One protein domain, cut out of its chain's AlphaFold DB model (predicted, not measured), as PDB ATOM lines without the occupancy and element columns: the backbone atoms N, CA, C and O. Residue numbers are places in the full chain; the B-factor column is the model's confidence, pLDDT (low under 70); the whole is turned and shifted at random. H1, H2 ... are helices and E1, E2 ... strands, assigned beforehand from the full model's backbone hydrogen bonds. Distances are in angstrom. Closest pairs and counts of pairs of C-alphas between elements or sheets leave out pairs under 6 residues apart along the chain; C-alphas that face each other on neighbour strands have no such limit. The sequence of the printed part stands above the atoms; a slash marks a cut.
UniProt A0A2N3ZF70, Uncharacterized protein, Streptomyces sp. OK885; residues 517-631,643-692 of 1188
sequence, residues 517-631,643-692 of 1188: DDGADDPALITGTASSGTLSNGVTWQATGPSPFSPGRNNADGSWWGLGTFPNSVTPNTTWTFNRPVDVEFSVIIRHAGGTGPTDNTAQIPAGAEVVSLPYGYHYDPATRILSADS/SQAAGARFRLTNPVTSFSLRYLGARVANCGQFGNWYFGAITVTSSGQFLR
ATOM      1  N   ASP A 517     219.372 297.823 204.866       87.00
ATOM      2  CA  ASP A 517     218.235 297.846 203.973       87.00
ATOM      3  C   ASP A 517     217.467 299.155 204.197       87.00
ATOM      4  O   ASP A 517     216.884 299.348 205.262       87.00
ATOM      5  N   ASP A 518     217.472 300.070 203.221       75.06
ATOM      6  CA  ASP A 518     216.757 301.356 203.318       75.06
ATOM      7  C   ASP A 518     215.221 301.200 203.346       75.06
ATOM      8  O   ASP A 518     214.496 302.144 203.663       75.06
ATOM      9  N   GLY A 519     214.726 299.992 203.055       67.88
ATOM     10  CA  GLY A 519     213.332 299.590 203.207       67.88
ATOM     11  C   GLY A 519     213.029 298.999 204.582       67.88
ATOM     12  O   GLY A 519     211.931 298.478 204.790       67.88
ATOM     13  N   ALA A 520     213.980 299.048 205.520       63.81
ATOM     14  CA  ALA A 520     213.739 298.809 206.933       63.81
ATOM     15  C   ALA A 520     212.903 299.965 207.496       63.81
ATOM     16  O   ALA A 520     213.418 300.930 208.046       63.81
ATOM     17  N   ASP A 521     211.598 299.849 207.255       65.44
ATOM     18  CA  ASP A 521     210.512 300.761 207.597       65.44
ATOM     19  C   ASP A 521     210.738 301.617 208.865       65.44
ATOM     20  O   ASP A 521     211.213 301.133 209.900       65.44
ATOM     21  N   ASP A 522     210.257 302.868 208.791       77.25
ATOM     22  CA  ASP A 522     210.240 303.867 209.865       77.25
ATOM     23  C   ASP A 522     209.955 303.264 211.259       77.25
ATOM     24  O   ASP A 522     209.100 302.373 211.396       77.25
ATOM     25  N   PRO A 523     210.590 303.795 212.327       86.19
ATOM     26  CA  PRO A 523     210.318 303.387 213.699       86.19
ATOM     27  C   PRO A 523     208.809 303.338 213.976       86.19
ATOM     28  O   PRO A 523     208.099 304.341 213.890       86.19
ATOM     29  N   ALA A 524     208.298 302.155 214.319       88.56
ATOM     30  CA  ALA A 524     206.874 301.951 214.527       88.56
ATOM     31  C   ALA A 524     206.553 301.882 216.019       88.56
ATOM     32  O   ALA A 524     207.086 301.062 216.769       88.56
ATOM     33  N   LEU A 525     205.628 302.735 216.450       88.75
ATOM     34  CA  LEU A 525     205.154 302.776 217.827       88.75
ATOM     35  C   LEU A 525     204.128 301.665 218.076       88.75
ATOM     36  O   LEU A 525     203.105 301.578 217.388       88.75
ATOM     37  N   ILE A 526     204.347 300.852 219.109       86.50
ATOM     38  CA  ILE A 526     203.332 299.913 219.588       86.50
ATOM     39  C   ILE A 526     202.171 300.711 220.191       86.50
ATOM     40  O   ILE A 526     202.274 301.271 221.283       86.50
ATOM     41  N   THR A 527     201.040 300.727 219.487       81.31
ATOM     42  CA  THR A 527     199.802 301.391 219.917       81.31
ATOM     43  C   THR A 527     198.636 300.403 220.017       81.31
ATOM     44  O   THR A 527     198.614 299.355 219.369       81.31
ATOM     45  N   GLY A 528     197.631 300.740 220.830       68.06
ATOM     46  CA  GLY A 528     196.353 300.023 220.881       68.06
ATOM     47  C   GLY A 528     196.211 299.046 222.050       68.06
ATOM     48  O   GLY A 528     196.959 299.094 223.020       68.06
ATOM     49  N   THR A 529     195.174 298.196 221.999       63.31
ATOM     50  CA  THR A 529     194.750 297.366 223.144       63.31
ATOM     51  C   THR A 529     195.005 295.861 222.991       63.31
ATOM     52  O   THR A 529     194.432 295.062 223.734       63.31
ATOM     53  N   ALA A 530     195.786 295.444 221.999       66.81
ATOM     54  CA  ALA A 530     196.067 294.030 221.771       66.81
ATOM     55  C   ALA A 530     197.250 293.562 222.637       66.81
ATOM     56  O   ALA A 530     198.099 294.365 222.987       66.81
ATOM     57  N   SER A 531     197.337 292.274 222.984       80.25
ATOM     58  CA  SER A 531     198.541 291.674 223.601       80.25
ATOM     59  C   SER A 531     199.515 291.107 222.556       80.25
ATOM     60  O   SER A 531     200.488 290.442 222.896       80.25
ATOM     61  N   SER A 532     199.225 291.332 221.279       87.94
ATOM     62  CA  SER A 532     200.037 290.981 220.118       87.94
ATOM     63  C   SER A 532     199.547 291.774 218.915       87.94
ATOM     64  O   SER A 532     198.347 292.035 218.813       87.94
ATOM     65  N   GLY A 533     200.415 292.077 217.962       89.12
ATOM     66  CA  GLY A 533     200.024 292.808 216.764       89.12
ATOM     67  C   GLY A 533     201.064 292.732 215.659       89.12
ATOM     68  O   GLY A 533     202.085 292.060 215.788       89.12
ATOM     69  N   THR A 534     200.781 293.430 214.567       90.75
ATOM     70  CA  THR A 534     201.731 293.708 213.489       90.75
ATOM     71  C   THR A 534     201.830 295.216 213.369       90.75
ATOM     72  O   THR A 534     200.804 295.887 213.271       90.75
ATOM     73  N   LEU A 535     203.045 295.735 213.469       88.81
ATOM     74  CA  LEU A 535     203.331 297.157 213.356       88.81
ATOM     75  C   LEU A 535     203.290 297.611 211.898       88.81
ATOM     76  O   LEU A 535     203.282 296.785 210.984       88.81
ATOM     77  N   SER A 536     203.254 298.929 211.682       86.81
ATOM     78  CA  SER A 536     203.319 299.514 210.337       86.81
ATOM     79  C   SER A 536     204.587 299.107 209.589       86.81
ATOM     80  O   SER A 536     204.521 298.971 208.377       86.81
ATOM     81  N   ASN A 537     205.671 298.813 210.318       81.31
ATOM     82  CA  ASN A 537     206.934 298.291 209.789       81.31
ATOM     83  C   ASN A 537     206.983 296.759 209.606       81.31
ATOM     84  O   ASN A 537     208.042 296.133 209.607       81.31
ATOM     85  N   GLY A 538     205.826 296.090 209.590       85.00
ATOM     86  CA  GLY A 538     205.729 294.642 209.369       85.00
ATOM     87  C   GLY A 538     206.269 293.753 210.501       85.00
ATOM     88  O   GLY A 538     206.103 292.527 210.444       85.00
ATOM     89  N   VAL A 539     206.865 294.323 211.555       88.88
ATOM     90  CA  VAL A 539     207.285 293.578 212.745       88.88
ATOM     91  C   VAL A 539     206.045 293.071 213.470       88.88
ATOM     92  O   VAL A 539     205.163 293.843 213.861       88.88
ATOM     93  N   THR A 540     205.970 291.757 213.682       92.12
ATOM     94  CA  THR A 540     204.955 291.184 214.564       92.12
ATOM     95  C   THR A 540     205.517 291.069 215.968       92.12
ATOM     96  O   THR A 540     206.671 290.688 216.164       92.12
ATOM     97  N   TRP A 541     204.699 291.415 216.954       93.06
ATOM     98  CA  TRP A 541     205.086 291.398 218.356       93.06
ATOM     99  C   TRP A 541     204.028 290.699 219.203       93.06
ATOM    100  O   TRP A 541     202.849 290.636 218.842       93.06
ATOM    101  N   GLN A 542     204.449 290.179 220.350       91.38
ATOM    102  CA  GLN A 542     203.590 289.554 221.348       91.38
ATOM    103  C   GLN A 542     204.092 289.898 222.752       91.38
ATOM    104  O   GLN A 542     205.271 289.742 223.049       91.38
ATOM    105  N   ALA A 543     203.191 290.339 223.626       86.44
ATOM    106  CA  ALA A 543     203.444 290.550 225.045       86.44
ATOM    107  C   ALA A 543     202.853 289.378 225.848       86.44
ATOM    108  O   ALA A 543     201.639 289.156 225.858       86.44
ATOM    109  N   THR A 544     203.703 288.620 226.538       83.94
ATOM    110  CA  THR A 544     203.319 287.463 227.364       83.94
ATOM    111  C   THR A 544     203.587 287.737 228.843       83.94
ATOM    112  O   THR A 544     204.576 288.369 229.194       83.94
ATOM    113  N   GLY A 545     202.688 287.306 229.733       73.69
ATOM    114  CA  GLY A 545     202.806 287.516 231.181       73.69
ATOM    115  C   GLY A 545     201.543 287.081 231.943       73.69
ATOM    116  O   GLY A 545     200.521 286.808 231.318       73.69
ATOM    117  N   PRO A 546     201.578 287.000 233.287       58.75
ATOM    118  CA  PRO A 546     200.459 286.538 234.124       58.75
ATOM    119  C   PRO A 546     199.288 287.538 234.160       58.75
ATOM    120  O   PRO A 546     198.150 287.170 234.447       58.75
ATOM    121  N   SER A 547     199.564 288.795 233.822       60.22
ATOM    122  CA  SER A 547     198.590 289.795 233.404       60.22
ATOM    123  C   SER A 547     199.277 290.619 232.310       60.22
ATOM    124  O   SER A 547     199.995 291.560 232.649       60.22
ATOM    125  N   PRO A 548     199.185 290.236 231.018       58.38
ATOM    126  CA  PRO A 548     199.677 291.110 229.958       58.38
ATOM    127  C   PRO A 548     198.915 292.417 230.146       58.38
ATOM    128  O   PRO A 548     197.686 292.373 230.222       58.38
ATOM    129  N   PHE A 549     199.644 293.512 230.386       59.16
ATOM    130  CA  PHE A 549     199.097 294.798 230.814       59.16
ATOM    131  C   PHE A 549     197.761 295.055 230.116       59.16
ATOM    132  O   PHE A 549     197.730 295.260 228.906       59.16
ATOM    133  N   SER A 550     196.646 294.949 230.850       52.88
ATOM    134  CA  SER A 550     195.335 295.171 230.243       52.88
ATOM    135  C   SER A 550     195.302 296.641 229.814       52.88
ATOM    136  O   SER A 550     195.497 297.492 230.690       52.88
ATOM    137  N   PRO A 551     195.102 296.980 228.527       51.03
ATOM    138  CA  PRO A 551     195.313 298.343 228.001       51.03
ATOM    139  C   PRO A 551     194.221 299.357 228.396       51.03
ATOM    140  O   PRO A 551     193.702 300.120 227.589       51.03
ATOM    141  N   GLY A 552     193.793 299.337 229.658       47.12
ATOM    142  CA  GLY A 552     192.603 300.028 230.146       47.12
ATOM    143  C   GLY A 552     192.803 301.486 230.564       47.12
ATOM    144  O   GLY A 552     191.841 302.090 231.035       47.12
ATOM    145  N   ARG A 553     194.010 302.056 230.448       55.56
ATOM    146  CA  ARG A 553     194.281 303.484 230.727       55.56
ATOM    147  C   ARG A 553     195.300 304.051 229.749       55.56
ATOM    148  O   ARG A 553     196.382 304.478 230.133       55.56
ATOM    149  N   ASN A 554     194.916 304.020 228.486       55.25
ATOM    150  CA  ASN A 554     195.627 304.686 227.415       55.25
ATOM    151  C   ASN A 554     195.518 306.204 227.615       55.25
ATOM    152  O   ASN A 554     194.429 306.737 227.849       55.25
ATOM    153  N   ASN A 555     196.638 306.906 227.486       63.09
ATOM    154  CA  ASN A 555     196.609 308.290 227.027       63.09
ATOM    155  C   ASN A 555     195.939 308.351 225.631       63.09
ATOM    156  O   ASN A 555     195.665 307.322 225.012       63.09
ATOM    157  N   ALA A 556     195.628 309.549 225.130       61.12
ATOM    158  CA  ALA A 556     194.801 309.709 223.927       61.12
ATOM    159  C   ALA A 556     195.326 308.973 222.670       61.12
ATOM    160  O   ALA A 556     194.523 308.646 221.798       61.12
ATOM    161  N   ASP A 557     196.630 308.687 222.591       64.00
ATOM    162  CA  ASP A 557     197.278 308.009 221.458       64.00
ATOM    163  C   ASP A 557     197.448 306.481 221.626       64.00
ATOM    164  O   ASP A 557     197.842 305.799 220.682       64.00
ATOM    165  N   GLY A 558     197.131 305.909 222.796       65.62
ATOM    166  CA  GLY A 558     197.234 304.465 223.024       65.62
ATOM    167  C   GLY A 558     198.651 303.899 223.083       65.62
ATOM    168  O   GLY A 558     198.800 302.683 222.965       65.62
ATOM    169  N   SER A 559     199.668 304.744 223.256       71.44
ATOM    170  CA  SER A 559     201.073 304.329 223.339       71.44
ATOM    171  C   SER A 559     201.503 303.892 224.741       71.44
ATOM    172  O   SER A 559     202.533 303.235 224.892       71.44
ATOM    173  N   TRP A 560     200.721 304.204 225.779       69.94
ATOM    174  CA  TRP A 560     201.039 303.853 227.166       69.94
ATOM    175  C   TRP A 560     200.219 302.692 227.687       69.94
ATOM    176  O   TRP A 560     198.991 302.683 227.611       69.94
ATOM    177  N   TRP A 561     200.921 301.713 228.245       65.19
ATOM    178  CA  TRP A 561     200.341 300.466 228.693       65.19
ATOM    179  C   TRP A 561     200.176 300.517 230.212       65.19
ATOM    180  O   TRP A 561     201.001 301.079 230.933       65.19
ATOM    181  N   GLY A 562     199.015 300.043 230.671       62.19
ATOM    182  CA  GLY A 562     198.463 300.361 231.989       62.19
ATOM    183  C   GLY A 562     199.260 299.846 233.193       62.19
ATOM    184  O   GLY A 562     200.376 299.362 233.091       62.19
ATOM    185  N   LEU A 563     198.638 299.938 234.371       55.44
ATOM    186  CA  LEU A 563     199.198 299.501 235.653       55.44
ATOM    187  C   LEU A 563     199.671 298.047 235.608       55.44
ATOM    188  O   LEU A 563     198.854 297.126 235.541       55.44
ATOM    189  N   GLY A 564     200.979 297.838 235.729       53.59
ATOM    190  CA  GLY A 564     201.528 296.515 235.997       53.59
ATOM    191  C   GLY A 564     201.082 296.077 237.375       53.59
ATOM    192  O   GLY A 564     201.621 296.539 238.379       53.59
ATOM    193  N   THR A 565     200.084 295.196 237.459       50.12
ATOM    194  CA  THR A 565     199.770 294.547 238.729       50.12
ATOM    195  C   THR A 565     200.971 293.718 239.149       50.12
ATOM    196  O   THR A 565     201.232 292.684 238.542       50.12
ATOM    197  N   PHE A 566     201.680 294.222 240.162       44.69
ATOM    198  CA  PHE A 566     202.722 293.579 240.964       44.69
ATOM    199  C   PHE A 566     203.115 292.170 240.519       44.69
ATOM    200  O   PHE A 566     202.360 291.229 240.791       44.69
ATOM    201  N   PRO A 567     204.335 291.955 240.007       43.62
ATOM    202  CA  PRO A 567     204.950 290.671 240.231       43.62
ATOM    203  C   PRO A 567     205.265 290.580 241.731       43.62
ATOM    204  O   PRO A 567     206.194 291.190 242.253       43.62
ATOM    205  N   ASN A 568     204.483 289.763 242.437       45.16
ATOM    206  CA  ASN A 568     205.028 288.945 243.517       45.16
ATOM    207  C   ASN A 568     206.343 288.327 242.991       45.16
ATOM    208  O   ASN A 568     206.396 287.963 241.814       45.16
ATOM    209  N   SER A 569     207.376 288.167 243.826       52.72
ATOM    210  CA  SER A 569     208.661 287.524 243.490       52.72
ATOM    211  C   SER A 569     208.551 286.117 242.866       52.72
ATOM    212  O   SER A 569     209.568 285.513 242.546       52.72
ATOM    213  N   VAL A 570     207.330 285.594 242.705       52.66
ATOM    214  CA  VAL A 570     206.961 284.292 242.135       52.66
ATOM    215  C   VAL A 570     206.192 284.407 240.793       52.66
ATOM    216  O   VAL A 570     205.849 283.392 240.197       52.66
ATOM    217  N   THR A 571     205.899 285.608 240.282       54.00
ATOM    218  CA  THR A 571     205.101 285.809 239.044       54.00
ATOM    219  C   THR A 571     206.001 286.195 237.860       54.00
ATOM    220  O   THR A 571     206.852 287.064 238.039       54.00
ATOM    221  N   PRO A 572     205.835 285.583 236.667       56.38
ATOM    222  CA  PRO A 572     206.701 285.837 235.514       56.38
ATOM    223  C   PRO A 572     206.630 287.288 235.018       56.38
ATOM    224  O   PRO A 572     205.570 287.911 235.052       56.38
ATOM    225  N   ASN A 573     207.772 287.799 234.554       73.38
ATOM    226  CA  ASN A 573     207.912 289.120 233.943       73.38
ATOM    227  C   ASN A 573     207.003 289.247 232.712       73.38
ATOM    228  O   ASN A 573     206.745 288.255 232.026       73.38
ATOM    229  N   THR A 574     206.560 290.466 232.398       76.75
ATOM    230  CA  THR A 574     206.004 290.720 231.068       76.75
ATOM    231  C   THR A 574     207.149 290.685 230.068       76.75
ATOM    232  O   THR A 574     208.082 291.484 230.168       76.75
ATOM    233  N   THR A 575     207.070 289.753 229.125       86.94
ATOM    234  CA  THR A 575     208.057 289.560 228.066       86.94
ATOM    235  C   THR A 575     207.450 289.953 226.736       86.94
ATOM    236  O   THR A 575     206.398 289.437 226.351       86.94
ATOM    237  N   TRP A 576     208.137 290.842 226.037       89.69
ATOM    238  CA  TRP A 576     207.850 291.214 224.663       89.69
ATOM    239  C   TRP A 576     208.698 290.355 223.748       89.69
ATOM    240  O   TRP A 576     209.896 290.238 223.980       89.69
ATOM    241  N   THR A 577     208.088 289.742 222.743       92.62
ATOM    242  CA  THR A 577     208.777 288.960 221.714       92.62
ATOM    243  C   THR A 577     208.437 289.504 220.340       92.62
ATOM    244  O   THR A 577     207.278 289.834 220.090       92.62
ATOM    245  N   PHE A 578     209.418 289.522 219.450       92.75
ATOM    246  CA  PHE A 578     209.329 290.001 218.078       92.75
ATOM    247  C   PHE A 578     209.637 288.857 217.109       92.75
ATOM    248  O   PHE A 578     210.409 287.953 217.432       92.75
ATOM    249  N   ASN A 579     209.045 288.871 215.913       90.50
ATOM    250  CA  ASN A 579     209.322 287.852 214.890       90.50
ATOM    251  C   ASN A 579     210.683 287.996 214.196       90.50
ATOM    252  O   ASN A 579     211.031 287.138 213.386       90.50
ATOM    253  N   ARG A 580     211.418 289.075 214.465       85.50
ATOM    254  CA  ARG A 580     212.749 289.365 213.924       85.50
ATOM    255  C   ARG A 580     213.533 290.250 214.907       85.50
ATOM    256  O   ARG A 580     212.895 290.833 215.786       85.50
ATOM    257  N   PRO A 581     214.870 290.337 214.799       87.81
ATOM    258  CA  PRO A 581     215.665 291.269 215.597       87.81
ATOM    259  C   PRO A 581     215.256 292.721 215.330       87.81
ATOM    260  O   PRO A 581     215.144 293.136 214.173       87.81
ATOM    261  N   VAL A 582     215.025 293.481 216.396       88.31
ATOM    262  CA  VAL A 582     214.585 294.878 216.331       88.31
ATOM    263  C   VAL A 582     215.313 295.734 217.353       88.31
ATOM    264  O   VAL A 582     215.600 295.273 218.458       88.31
ATOM    265  N   ASP A 583     215.539 296.991 217.003       90.50
ATOM    266  CA  ASP A 583     215.952 298.006 217.961       90.50
ATOM    267  C   ASP A 583     214.719 298.493 218.709       90.50
ATOM    268  O   ASP A 583     213.667 298.770 218.120       90.50
ATOM    269  N   VAL A 584     214.827 298.542 220.033       91.94
ATOM    270  CA  VAL A 584     213.704 298.881 220.904       91.94
ATOM    271  C   VAL A 584     214.064 300.086 221.742       91.94
ATOM    272  O   VAL A 584     215.006 300.046 222.535       91.94
ATOM    273  N   GLU A 585     213.240 301.119 221.635       93.88
ATOM    274  CA  GLU A 585     213.210 302.232 222.571       93.88
ATOM    275  C   GLU A 585     211.912 302.192 223.378       93.88
ATOM    276  O   GLU A 585     210.848 301.900 222.839       93.88
ATOM    277  N   PHE A 586     211.972 302.460 224.679       92.75
ATOM    278  CA  PHE A 586     210.801 302.436 225.548       92.75
ATOM    279  C   PHE A 586     210.889 303.470 226.669       92.75
ATOM    280  O   PHE A 586     211.963 303.954 227.017       92.75
ATOM    281  N   SER A 587     209.744 303.793 227.272       91.88
ATOM    282  CA  SER A 587     209.647 304.745 228.379       91.88
ATOM    283  C   SER A 587     209.092 304.107 229.653       91.88
ATOM    284  O   SER A 587     208.188 303.267 229.615       91.88
ATOM    285  N   VAL A 588     209.603 304.555 230.801       90.25
ATOM    286  CA  VAL A 588     209.160 304.166 232.143       90.25
ATOM    287  C   VAL A 588     208.818 305.417 232.948       90.25
ATOM    288  O   VAL A 588     209.634 306.326 233.071       90.25
ATOM    289  N   ILE A 589     207.623 305.462 233.535       87.69
ATOM    290  CA  ILE A 589     207.220 306.508 234.482       87.69
ATOM    291  C   ILE A 589     207.088 305.886 235.871       87.69
ATOM    292  O   ILE A 589     206.333 304.930 236.054       87.69
ATOM    293  N   ILE A 590     207.785 306.458 236.853       85.50
ATOM    294  CA  ILE A 590     207.708 306.103 238.275       85.50
ATOM    295  C   ILE A 590     207.327 307.363 239.045       85.50
ATOM    296  O   ILE A 590     207.845 308.443 238.789       85.50
ATOM    297  N   ARG A 591     206.427 307.230 240.017       83.00
ATOM    298  CA  ARG A 591     206.118 308.298 240.968       83.00
ATOM    299  C   ARG A 591     206.706 307.956 242.324       83.00
ATOM    300  O   ARG A 591     206.509 306.843 242.806       83.00
ATOM    301  N   HIS A 592     207.289 308.941 242.990       83.62
ATOM    302  CA  HIS A 592     207.683 308.797 244.378       83.62
ATOM    303  C   HIS A 592     206.470 308.785 245.317       83.62
ATOM    304  O   HIS A 592     205.686 309.740 245.409       83.62
ATOM    305  N   ALA A 593     206.316 307.700 246.068       79.06
ATOM    306  CA  ALA A 593     205.373 307.593 247.166       79.06
ATOM    307  C   ALA A 593     206.037 308.047 248.478       79.06
ATOM    308  O   ALA A 593     206.973 307.436 248.976       79.06
ATOM    309  N   GLY A 594     205.536 309.133 249.076       73.38
ATOM    310  CA  GLY A 594     205.976 309.540 250.413       73.38
ATOM    311  C   GLY A 594     205.576 308.511 251.477       73.38
ATOM    312  O   GLY A 594     204.439 308.036 251.473       73.38
ATOM    313  N   GLY A 595     206.493 308.191 252.398       73.81
ATOM    314  CA  GLY A 595     206.257 307.254 253.508       73.81
ATOM    315  C   GLY A 595     206.554 305.782 253.200       73.81
ATOM    316  O   GLY A 595     206.178 304.917 253.989       73.81
ATOM    317  N   THR A 596     207.206 305.497 252.073       69.69
ATOM    318  CA  THR A 596     207.594 304.150 251.634       69.69
ATOM    319  C   THR A 596     209.115 303.987 251.698       69.69
ATOM    320  O   THR A 596     209.842 304.982 251.746       69.69
ATOM    321  N   GLY A 597     209.616 302.752 251.756       70.69
ATOM    322  CA  GLY A 597     211.059 302.504 251.762       70.69
ATOM    323  C   GLY A 597     211.706 302.922 250.433       70.69
ATOM    324  O   GLY A 597     211.008 303.020 249.422       70.69
ATOM    325  N   PRO A 598     213.033 303.136 250.386       66.00
ATOM    326  CA  PRO A 598     213.734 303.528 249.157       66.00
ATOM    327  C   PRO A 598     213.556 302.523 248.006       66.00
ATOM    328  O   PRO A 598     213.584 302.911 246.845       66.00
ATOM    329  N   THR A 599     213.281 301.250 248.303       70.00
ATOM    330  CA  THR A 599     212.984 300.214 247.299       70.00
ATOM    331  C   THR A 599     211.623 300.384 246.624       70.00
ATOM    332  O   THR A 599     211.405 299.852 245.540       70.00
ATOM    333  N   ASP A 600     210.697 301.124 247.236       71.19
ATOM    334  CA  ASP A 600     209.301 301.199 246.794       71.19
ATOM    335  C   ASP A 600     209.082 302.127 245.595       71.19
ATOM    336  O   ASP A 600     208.019 302.077 244.980       71.19
ATOM    337  N   ASN A 601     210.103 302.906 245.232       78.69
ATOM    338  CA  ASN A 601     210.102 303.837 244.105       78.69
ATOM    339  C   ASN A 601     211.086 303.391 243.013       78.69
ATOM    340  O   ASN A 601     211.748 304.237 242.420       78.69
ATOM    341  N   THR A 602     211.222 302.074 242.790       83.94
ATOM    342  CA  THR A 602     212.238 301.502 241.889       83.94
ATOM    343  C   THR A 602     211.694 300.510 240.851       83.94
ATOM    344  O   THR A 602     210.762 299.744 241.118       83.94
ATOM    345  N   ALA A 603     212.303 300.490 239.661       85.19
ATOM    346  CA  ALA A 603     212.059 299.526 238.588       85.19
ATOM    347  C   ALA A 603     213.384 298.947 238.069       85.19
ATOM    348  O   ALA A 603     214.371 299.667 237.947       85.19
ATOM    349  N   GLN A 604     213.403 297.652 237.743       86.88
ATOM    350  CA  GLN A 604     214.556 297.008 237.125       86.88
ATOM    351  C   GLN A 604     214.448 297.082 235.602       86.88
ATOM    352  O   GLN A 604     213.515 296.536 235.001       86.88
ATOM    353  N   ILE A 605     215.426 297.742 235.000       90.38
ATOM    354  CA  ILE A 605     215.556 297.937 233.560       90.38
ATOM    355  C   ILE A 605     216.257 296.703 232.940       90.38
ATOM    356  O   ILE A 605     217.084 296.070 233.611       90.38
ATOM    357  N   PRO A 606     215.918 296.284 231.701       89.12
ATOM    358  CA  PRO A 606     216.515 295.113 231.061       89.12
ATOM    359  C   PRO A 606     218.038 295.256 230.908       89.12
ATOM    360  O   PRO A 606     218.579 296.358 230.923       89.12
ATOM    361  N   ALA A 607     218.751 294.131 230.781       86.88
ATOM    362  CA  ALA A 607     220.171 294.178 230.414       86.88
ATOM    363  C   ALA A 607     220.341 294.773 229.008       86.88
ATOM    364  O   ALA A 607     219.485 294.547 228.154       86.88
ATOM    365  N   GLY A 608     221.441 295.494 228.784       87.75
ATOM    366  CA  GLY A 608     221.732 296.135 227.498       87.75
ATOM    367  C   GLY A 608     220.885 297.374 227.207       87.75
ATOM    368  O   GLY A 608     220.864 297.820 226.070       87.75
ATOM    369  N   ALA A 609     220.160 297.906 228.197       91.38
ATOM    370  CA  ALA A 609     219.446 299.168 228.062       91.38
ATOM    371  C   ALA A 609     220.346 300.347 228.443       91.38
ATOM    372  O   ALA A 609     220.908 300.367 229.537       91.38
ATOM    373  N   GLU A 610     220.399 301.347 227.577       95.19
ATOM    374  CA  GLU A 610     221.047 302.633 227.803       95.19
ATOM    375  C   GLU A 610     220.011 303.733 227.993       95.19
ATOM    376  O   GLU A 610     218.885 303.657 227.495       95.19
ATOM    377  N   VAL A 611     220.389 304.756 228.753       95.56
ATOM    378  CA  VAL A 611     219.544 305.918 229.016       95.56
ATOM    379  C   VAL A 611     219.514 306.808 227.777       95.56
ATOM    380  O   VAL A 611     220.543 307.331 227.373       95.56
ATOM    381  N   VAL A 612     218.322 307.043 227.227       94.69
ATOM    382  CA  VAL A 612     218.099 308.055 226.178       94.69
ATOM    383  C   VAL A 612     217.802 309.414 226.811       94.69
ATOM    384  O   VAL A 612     218.309 310.438 226.372       94.69
ATOM    385  N   SER A 613     216.975 309.443 227.862       95.31
ATOM    386  CA  SER A 613     216.715 310.667 228.628       95.31
ATOM    387  C   SER A 613     216.180 310.366 230.026       95.31
ATOM    388  O   SER A 613     215.305 309.508 230.180       95.31
ATOM    389  N   LEU A 614     216.615 311.135 231.027       95.56
ATOM    390  CA  LEU A 614     216.081 311.096 232.393       95.56
ATOM    391  C   LEU A 614     215.433 312.440 232.748       95.56
ATOM    392  O   LEU A 614     216.134 313.444 232.853       95.56
ATOM    393  N   PRO A 615     214.106 312.487 232.959       93.31
ATOM    394  CA  PRO A 615     213.462 313.671 233.509       93.31
ATOM    395  C   PRO A 615     213.972 313.993 234.920       93.31
ATOM    396  O   PRO A 615     214.403 313.106 235.660       93.31
ATOM    397  N   TYR A 616     213.854 315.261 235.324       92.75
ATOM    398  CA  TYR A 616     214.224 315.703 236.669       92.75
ATOM    399  C   TYR A 616     213.532 314.857 237.754       92.75
ATOM    400  O   TYR A 616     212.318 314.641 237.707       92.75
ATOM    401  N   GLY A 617     214.321 314.384 238.723       90.06
ATOM    402  CA  GLY A 617     213.867 313.540 239.831       90.06
ATOM    403  C   GLY A 617     213.950 312.029 239.589       90.06
ATOM    404  O   GLY A 617     213.660 311.260 240.508       90.06
ATOM    405  N   TYR A 618     214.349 311.585 238.393       93.75
ATOM    406  CA  TYR A 618     214.702 310.188 238.125       93.75
ATOM    407  C   TYR A 618     216.205 309.956 238.285       93.75
ATOM    408  O   TYR A 618     217.015 310.778 237.866       93.75
ATOM    409  N   HIS A 619     216.571 308.797 238.828       93.69
ATOM    410  CA  HIS A 619     217.958 308.355 238.993       93.69
ATOM    411  C   HIS A 619     218.095 306.931 238.464       93.69
ATOM    412  O   HIS A 619     217.318 306.060 238.860       93.69
ATOM    413  N   TYR A 620     219.067 306.679 237.588       95.31
ATOM    414  CA  TYR A 620     219.345 305.349 237.045       95.31
ATOM    415  C   TYR A 620     220.746 304.892 237.445       95.31
ATOM    416  O   TYR A 620     221.719 305.595 237.198       95.31
ATOM    417  N   ASP A 621     220.836 303.707 238.044       93.19
ATOM    418  CA  ASP A 621     222.101 303.035 238.326       93.19
ATOM    419  C   ASP A 621     222.347 301.956 237.255       93.19
ATOM    420  O   ASP A 621     221.635 300.943 237.250       93.19
ATOM    421  N   PRO A 622     223.331 302.133 236.352       90.19
ATOM    422  CA  PRO A 622     223.618 301.172 235.289       90.19
ATOM    423  C   PRO A 622     224.181 299.841 235.814       90.19
ATOM    424  O   PRO A 622     223.934 298.799 235.205       90.19
ATOM    425  N   ALA A 623     224.873 299.829 236.961       88.38
ATOM    426  CA  ALA A 623     225.463 298.614 237.525       88.38
ATOM    427  C   ALA A 623     224.384 297.684 238.095       88.38
ATOM    428  O   ALA A 623     224.389 296.473 237.859       88.38
ATOM    429  N   THR A 624     223.410 298.247 238.817       88.62
ATOM    430  CA  THR A 624     222.279 297.471 239.357       88.62
ATOM    431  C   THR A 624     221.094 297.380 238.390       88.62
ATOM    432  O   THR A 624     220.227 296.511 238.552       88.62
ATOM    433  N   ARG A 625     221.083 298.222 237.347       92.19
ATOM    434  CA  ARG A 625     219.990 298.442 236.384       92.19
ATOM    435  C   ARG A 625     218.699 298.883 237.061       92.19
ATOM    436  O   ARG A 625     217.605 298.488 236.650       92.19
ATOM    437  N   ILE A 626     218.823 299.665 238.126       90.81
ATOM    438  CA  ILE A 626     217.686 300.150 238.899       90.81
ATOM    439  C   ILE A 626     217.405 301.597 238.506       90.81
ATOM    440  O   ILE A 626     218.223 302.485 238.720       90.81
ATOM    441  N   LEU A 627     216.215 301.832 237.960       91.56
ATOM    442  CA  LEU A 627     215.627 303.159 237.843       91.56
ATOM    443  C   LEU A 627     214.885 303.477 239.137       91.56
ATOM    444  O   LEU A 627     214.087 302.662 239.598       91.56
ATOM    445  N   SER A 628     215.093 304.662 239.692       90.56
ATOM    446  CA  SER A 628     214.397 305.164 240.870       90.56
ATOM    447  C   SER A 628     213.857 306.576 240.650       90.56
ATOM    448  O   SER A 628     214.348 307.297 239.785       90.56
ATOM    449  N   ALA A 629     212.831 306.961 241.409       89.56
ATOM    450  CA  ALA A 629     212.299 308.323 241.420       89.56
ATOM    451  C   ALA A 629     212.316 308.901 242.840       89.56
ATOM    452  O   ALA A 629     211.922 308.227 243.798       89.56
ATOM    453  N   ASP A 630     212.747 310.152 242.977       88.31
ATOM    454  CA  ASP A 630     212.831 310.857 244.254       88.31
ATOM    455  C   ASP A 630     211.583 311.704 244.559       88.31
ATOM    456  O   ASP A 630     210.643 311.818 243.770       88.31
ATOM    457  N   SER A 631     211.573 312.331 245.738       86.69
ATOM    458  CA  SER A 631     210.440 313.109 246.251       86.69
ATOM    459  C   SER A 631     210.003 314.312 245.409       86.69
ATOM    460  O   SER A 631     208.971 314.911 245.714       86.69
ATOM    461  N   SER A 643     203.196 310.664 229.135       85.88
ATOM    462  CA  SER A 643     203.801 311.158 227.895       85.88
ATOM    463  C   SER A 643     205.285 310.801 227.865       85.88
ATOM    464  O   SER A 643     205.899 310.677 228.925       85.88
ATOM    465  N   GLN A 644     205.867 310.650 226.669       85.25
ATOM    466  CA  GLN A 644     207.299 310.342 226.518       85.25
ATOM    467  C   GLN A 644     208.182 311.374 227.226       85.25
ATOM    468  O   GLN A 644     209.108 310.998 227.932       85.25
ATOM    469  N   ALA A 645     207.836 312.661 227.117       85.38
ATOM    470  CA  ALA A 645     208.578 313.754 227.746       85.38
ATOM    471  C   ALA A 645     208.610 313.680 229.286       85.38
ATOM    472  O   ALA A 645     209.519 314.220 229.906       85.38
ATOM    473  N   ALA A 646     207.626 313.024 229.910       86.19
ATOM    474  CA  ALA A 646     207.544 312.891 231.364       86.19
ATOM    475  C   ALA A 646     208.125 311.567 231.902       86.19
ATOM    476  O   ALA A 646     208.152 311.368 233.119       86.19
ATOM    477  N   GLY A 647     208.545 310.652 231.021       89.56
ATOM    478  CA  GLY A 647     209.099 309.347 231.382       89.56
ATOM    479  C   GLY A 647     210.607 309.252 231.179       89.56
ATOM    480  O   GLY A 647     211.177 309.923 230.326       89.56
ATOM    481  N   ALA A 648     211.249 308.380 231.954       93.25
ATOM    482  CA  ALA A 648     212.617 307.952 231.698       93.25
ATOM    483  C   ALA A 648     212.645 307.079 230.435       93.25
ATOM    484  O   ALA A 648     211.932 306.073 230.375       93.25
ATOM    485  N   ARG A 649     213.435 307.467 229.431       95.25
ATOM    486  CA  ARG A 649     213.541 306.782 228.134       95.25
ATOM    487  C   ARG A 649     214.801 305.937 228.083       95.25
ATOM    488  O   ARG A 649     215.864 306.392 228.503       95.25
ATOM    489  N   PHE A 650     214.673 304.737 227.531       95.44
ATOM    490  CA  PHE A 650     215.762 303.784 227.374       95.44
ATOM    491  C   PHE A 650     215.764 303.176 225.978       95.44
ATOM    492  O   PHE A 650     214.695 302.944 225.415       95.44
ATOM    493  N   ARG A 651     216.952 302.853 225.469       94.75
ATOM    494  CA  ARG A 651     217.173 302.135 224.208       94.75
ATOM    495  C   ARG A 651     217.973 300.869 224.477       94.75
ATOM    496  O   ARG A 651     218.897 300.900 225.278       94.75
ATOM    497  N   LEU A 652     217.618 299.754 223.845       92.56
ATOM    498  CA  LEU A 652     218.449 298.548 223.879       92.56
ATOM    499  C   LEU A 652     219.583 298.679 222.855       92.56
ATOM    500  O   LEU A 652     219.314 299.004 221.705       92.56
ATOM    501  N   THR A 653     220.825 298.425 223.266       85.50
ATOM    502  CA  THR A 653     222.030 298.639 222.439       85.50
ATOM    503  C   THR A 653     222.234 297.632 221.323       85.50
ATOM    504  O   THR A 653     223.042 297.853 220.432       85.50
ATOM    505  N   ASN A 654     221.538 296.501 221.384       84.88
ATOM    506  CA  ASN A 654     221.636 295.449 220.388       84.88
ATOM    507  C   ASN A 654     220.230 295.079 219.911       84.88
ATOM    508  O   ASN A 654     219.326 295.004 220.756       84.88
ATOM    509  N   PRO A 655     220.045 294.757 218.617       86.94
ATOM    510  CA  PRO A 655     218.779 294.255 218.116       86.94
ATOM    511  C   PRO A 655     218.315 293.039 218.923       86.94
ATOM    512  O   PRO A 655     219.008 292.023 219.022       86.94
ATOM    513  N   VAL A 656     217.117 293.114 219.501       89.81
ATOM    514  CA  VAL A 656     216.549 292.036 220.315       89.81
ATOM    515  C   VAL A 656     215.387 291.360 219.608       89.81
ATOM    516  O   VAL A 656     214.579 291.990 218.936       89.81
ATOM    517  N   THR A 657     215.239 290.055 219.813       92.31
ATOM    518  CA  THR A 657     213.999 289.328 219.489       92.31
ATOM    519  C   THR A 657     213.069 289.235 220.695       92.31
ATOM    520  O   THR A 657     211.904 288.869 220.550       92.31
ATOM    521  N   SER A 658     213.553 289.568 221.898       92.25
ATOM    522  CA  SER A 658     212.722 289.670 223.093       92.25
ATOM    523  C   SER A 658     213.364 290.498 224.206       92.25
ATOM    524  O   SER A 658     214.586 290.533 224.322       92.25
ATOM    525  N   PHE A 659     212.546 291.111 225.064       90.25
ATOM    526  CA  PHE A 659     213.003 291.707 226.324       90.25
ATOM    527  C   PHE A 659     211.922 291.627 227.410       90.25
ATOM    528  O   PHE A 659     210.728 291.486 227.123       90.25
ATOM    529  N   SER A 660     212.336 291.716 228.677       86.25
ATOM    530  CA  SER A 660     211.450 291.599 229.841       86.25
ATOM    531  C   SER A 660     211.686 292.720 230.842       86.25
ATOM    532  O   SER A 660     212.828 293.079 231.112       86.25
ATOM    533  N   LEU A 661     210.613 293.201 231.469       76.81
ATOM    534  CA  LEU A 661     210.667 294.229 232.516       76.81
ATOM    535  C   LEU A 661     210.183 293.697 233.859       76.81
ATOM    536  O   LEU A 661     209.266 292.871 233.919       76.81
ATOM    537  N   ARG A 662     210.776 294.212 234.943       75.81
ATOM    538  CA  ARG A 662     210.437 293.815 236.311       75.81
ATOM    539  C   ARG A 662     210.335 295.024 237.241       75.81
ATOM    540  O   ARG A 662     211.287 295.770 237.421       75.81
ATOM    541  N   TYR A 663     209.191 295.167 237.902       68.94
ATOM    542  CA  TYR A 663     209.015 296.132 238.991       68.94
ATOM    543  C   TYR A 663     209.493 295.548 240.323       68.94
ATOM    544  O   TYR A 663     209.231 294.373 240.593       68.94
ATOM    545  N   LEU A 664     210.171 296.354 241.148       67.12
ATOM    546  CA  LEU A 664     210.779 295.896 242.404       67.12
ATOM    547  C   LEU A 664     210.136 296.480 243.678       67.12
ATOM    548  O   LEU A 664     210.388 295.951 244.759       67.12
ATOM    549  N   GLY A 665     209.302 297.520 243.579       61.00
ATOM    550  CA  GLY A 665     208.699 298.170 244.754       61.00
ATOM    551  C   GLY A 665     207.582 297.373 245.443       61.00
ATOM    552  O   GLY A 665     207.054 296.417 244.873       61.00
ATOM    553  N   ALA A 666     207.191 297.769 246.667       57.75
ATOM    554  CA  ALA A 666     206.100 297.162 247.445       57.75
ATOM    555  C   ALA A 666     204.699 297.740 247.147       57.75
ATOM    556  O   ALA A 666     204.517 298.787 246.522       57.75
ATOM    557  N   ARG A 667     203.658 297.026 247.607       57.31
ATOM    558  CA  ARG A 667     202.239 297.320 247.335       57.31
ATOM    559  C   ARG A 667     201.702 298.477 248.166       57.31
ATOM    560  O   ARG A 667     201.112 298.260 249.220       57.31
ATOM    561  N   VAL A 668     201.823 299.693 247.640       54.16
ATOM    562  CA  VAL A 668     201.325 300.911 248.298       54.16
ATOM    563  C   VAL A 668     200.163 301.517 247.508       54.16
ATOM    564  O   VAL A 668     200.270 301.753 246.305       54.16
ATOM    565  N   ALA A 669     199.022 301.731 248.175       49.41
ATOM    566  CA  ALA A 669     197.882 302.454 247.610       49.41
ATOM    567  C   ALA A 669     198.117 303.963 247.712       49.41
ATOM    568  O   ALA A 669     198.242 304.483 248.819       49.41
ATOM    569  N   ASN A 670     198.139 304.672 246.584       55.97
ATOM    570  CA  ASN A 670     198.244 306.128 246.563       55.97
ATOM    571  C   ASN A 670     197.547 306.713 245.315       55.97
ATOM    572  O   ASN A 670     197.483 306.067 244.275       55.97
ATOM    573  N   CYS A 671     196.943 307.901 245.431       59.84
ATOM    574  CA  CYS A 671     196.011 308.468 244.430       59.84
ATOM    575  C   CYS A 671     194.772 307.568 244.124       59.84
ATOM    576  O   CYS A 671     194.172 307.665 243.056       59.84
ATOM    577  N   GLY A 672     194.372 306.672 245.042       54.00
ATOM    578  CA  GLY A 672     193.218 305.768 244.871       54.00
ATOM    579  C   GLY A 672     193.499 304.453 244.123       54.00
ATOM    580  O   GLY A 672     192.562 303.693 243.878       54.00
ATOM    581  N   GLN A 673     194.761 304.155 243.782       55.41
ATOM    582  CA  GLN A 673     195.188 302.916 243.105       55.41
ATOM    583  C   GLN A 673     196.488 302.353 243.717       55.41
ATOM    584  O   GLN A 673     197.200 303.073 244.411       55.41
ATOM    585  N   PHE A 674     196.775 301.058 243.531       52.06
ATOM    586  CA  PHE A 674     197.955 300.378 244.098       52.06
ATOM    587  C   PHE A 674     199.122 300.330 243.091       52.06
ATOM    588  O   PHE A 674     198.944 299.743 242.030       52.06
ATOM    589  N   GLY A 675     200.307 300.831 243.479       56.25
ATOM    590  CA  GLY A 675     201.604 300.626 242.798       56.25
ATOM    591  C   GLY A 675     201.723 301.172 241.374       56.25
ATOM    592  O   GLY A 675     201.844 300.400 240.426       56.25
ATOM    593  N   ASN A 676     201.711 302.495 241.220       63.78
ATOM    594  CA  ASN A 676     201.635 303.123 239.905       63.78
ATOM    595  C   ASN A 676     203.024 303.406 239.308       63.78
ATOM    596  O   ASN A 676     203.564 304.496 239.487       63.78
ATOM    597  N   TRP A 677     203.556 302.445 238.556       71.25
ATOM    598  CA  TRP A 677     204.504 302.719 237.476       71.25
ATOM    599  C   TRP A 677     203.803 302.465 236.138       71.25
ATOM    600  O   TRP A 677     202.902 301.623 236.056       71.25
ATOM    601  N   TYR A 678     204.188 303.218 235.111       79.94
ATOM    602  CA  TYR A 678     203.694 303.047 233.747       79.94
ATOM    603  C   TYR A 678     204.852 302.688 232.838       79.94
ATOM    604  O   TYR A 678     205.967 303.184 232.997       79.94
ATOM    605  N   PHE A 679     204.553 301.838 231.872       84.00
ATOM    606  CA  PHE A 679     205.484 301.413 230.852       84.00
ATOM    607  C   PHE A 679     204.811 301.574 229.498       84.00
ATOM    608  O   PHE A 679     203.625 301.278 229.349       84.00
ATOM    609  N   GLY A 680     205.537 302.065 228.510       83.94
ATOM    610  CA  GLY A 680     204.956 302.270 227.198       83.94
ATOM    611  C   GLY A 680     205.876 303.045 226.290       83.94
ATOM    612  O   GLY A 680     207.090 303.060 226.482       83.94
ATOM    613  N   ALA A 681     205.267 303.665 225.286       85.12
ATOM    614  CA  ALA A 681     205.959 304.337 224.204       85.12
ATOM    615  C   ALA A 681     207.052 303.453 223.578       85.12
ATOM    616  O   ALA A 681     208.171 303.904 223.350       85.12
ATOM    617  N   ILE A 682     206.722 302.174 223.360       89.69
ATOM    618  CA  ILE A 682     207.654 301.204 222.789       89.69
ATOM    619  C   ILE A 682     207.744 301.476 221.298       89.69
ATOM    620  O   ILE A 682     206.819 301.160 220.546       89.69
ATOM    621  N   THR A 683     208.843 302.086 220.897       91.31
ATOM    622  CA  THR A 683     209.179 302.312 219.501       91.31
ATOM    623  C   THR A 683     210.061 301.161 219.053       91.31
ATOM    624  O   THR A 683     211.045 300.832 219.714       91.31
ATOM    625  N   VAL A 684     209.657 300.512 217.970       89.62
ATOM    626  CA  VAL A 684     210.334 299.343 217.424       89.62
ATOM    627  C   VAL A 684     210.824 299.701 216.037       89.62
ATOM    628  O   VAL A 684     210.009 299.997 215.165       89.62
ATOM    629  N   THR A 685     212.127 299.624 215.828       88.25
ATOM    630  CA  THR A 685     212.756 299.826 214.524       88.25
ATOM    631  C   THR A 685     213.266 298.475 214.045       88.25
ATOM    632  O   THR A 685     213.916 297.749 214.797       88.25
ATOM    633  N   SER A 686     212.934 298.064 212.820       81.75
ATOM    634  CA  SER A 686     213.607 296.896 212.251       81.75
ATOM    635  C   SER A 686     215.058 297.272 212.013       81.75
ATOM    636  O   SER A 686     215.299 298.264 211.340       81.75
ATOM    637  N   SER A 687     215.999 296.491 212.540       67.56
ATOM    638  CA  SER A 687     217.423 296.861 212.536       67.56
ATOM    639  C   SER A 687     218.020 297.100 211.147       67.56
ATOM    640  O   SER A 687     219.130 297.602 211.068       67.56
ATOM    641  N   GLY A 688     217.329 296.747 210.053       76.81
ATOM    642  CA  GLY A 688     217.738 296.977 208.660       76.81
ATOM    643  C   GLY A 688     219.043 296.308 208.239       76.81
ATOM    644  O   GLY A 688     219.300 296.163 207.055       76.81
ATOM    645  N   GLN A 689     219.832 295.830 209.188       83.06
ATOM    646  CA  GLN A 689     221.153 295.290 208.991       83.06
ATOM    647  C   GLN A 689     221.098 293.845 208.511       83.06
ATOM    648  O   GLN A 689     220.358 293.007 209.038       83.06
ATOM    649  N   PHE A 690     221.928 293.545 207.524       88.88
ATOM    650  CA  PHE A 690     222.117 292.210 206.985       88.88
ATOM    651  C   PHE A 690     223.549 292.065 206.455       88.88
ATOM    652  O   PHE A 690     224.249 293.046 206.203       88.88
ATOM    653  N   LEU A 691     224.005 290.825 206.315       91.88
ATOM    654  CA  LEU A 691     225.295 290.511 205.720       91.88
ATOM    655  C   LEU A 691     225.091 290.186 204.244       91.88
ATOM    656  O   LEU A 691     224.276 289.335 203.893       91.88
ATOM    657  N   ARG A 692     225.856 290.839 203.373       96.38
ATOM    658  CA  ARG A 692     225.908 290.543 201.945       96.38
ATOM    659  C   ARG A 692     227.239 289.922 201.587       96.38
ATOM    660  O   ARG A 692     228.257 290.603 201.615       96.38
TER     661      ARG A 692
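This is residues 517 to 631 and 643 to 692 of the 1188 residues of an uncharacterized protein of Streptomyces sp. OK885 (UniProt A0A2N3ZF70). Two layers of strands lie partly face to face, and one long strand, E3, folds back on itself to run through both: its first part lies beside E2 and E9, with E1 beyond E2, and its last part lies between E10 and E8, with E5 beyond E8. From the far end of E9 the strands E4, E7 and E6 bend over toward the second layer, short H1 sits near them at one end of the long axis, and E11 runs on from E10 at the other end. The printed part has 165 residues, with one named helix and 11 named strands in the order E1 E2 E3 H1 E4 E5 E6 E7 E8 E9 E10 E11; the class is mostly strand, though under half of the residues, 72 of 165, are in named elements. Ten strands make one branched, strongly twisted sheet with antiparallel neighbours. The whole is compact, with a radius of gyration of the C-alphas of 15.8 A, and elongated, with spans of 57 by 32 by 32 A.

Begin with E3, residues 574 to 590: find C-alpha 574 at (206.004, 290.720, 231.068), pass C-alpha 580 at (212.749, 289.365, 213.924), and arrive at C-alpha 590 at (207.708, 306.103, 238.275). E3 bends by 166 degrees, and its first and last C-alphas are 17.1 A apart. Before it come E1, residues 532 to 534, and E2, residues 540 to 544, 13.4 A long. After it look for H1 at residues 598 to 601, E4 at 602 to 604, E5 at 609 to 613, E6 at 618 to 621 and E7 at 626 to 629. Beyond the cut lie E8, residues 648 to 652 and 13.5 A, E9, residues 656 to 663 and 20.6 A, and E10, residues 677 to 686 and 27.4 A. E11, residues 689 to 692, ends at C-alpha 692, at (225.908, 290.543, 201.945).

Start at E3, where E2 and E10 lie on one side and E8 and E9 on the other side. The pairing is staggered: E3 pairs with E9 over residues 574 to 582, with N 578 and O 657 2.8 A apart, and with E10 over residues 582 to 590, with N 585 and O 683 2.9 A apart. E8 pairs through N 588 and O 648, 2.8 A. E1, E2 and E3 form a meander, each strand the antiparallel neighbour of the one before; look for N 544 and O 575 at 2.8 A and N 541 and O 533 at 2.9 A. E5, an edge strand, pairs with E8 through N 610 and O 651, 2.8 A. E4 has E9 on one side, with N 604 and O 662 2.9 A apart, and E7 on the other side, with N 603 and O 627 2.8 A apart. E6 and E7 are a hairpin, with N 619 and O 628 at 2.8 A. H1 is on the sheet at a height over the sheet of 8.0 A, only just over none of its strands, with 2 of its 4 C-alphas falling on E7; the closest C-alphas of the two are those of Asn 601 and Ser 628, 5.5 A apart. H1 is too short for an O i to N i+4 pair, and its one O i to N i+3 pair is not within hydrogen-bond range. E11 pairs with no named strand and is apart from E9.

The two C-alphas farthest apart are those of Gly 595 and Arg 692, at 57.7 A. Residues 632 to 642 are not printed, and C-alphas 631 and 643 are 19.6 A apart across the cut. The links from E2 to E3, 29 residues, and from E9 to E10, 13 residues, are long. Short pairings set residues 524 to 525 and 560 to 561 beside E10. The mean pLDDT of the printed part is 78.5; 49 residues are under 70, among them 546 to 558, 560 to 572 and 663 to 676.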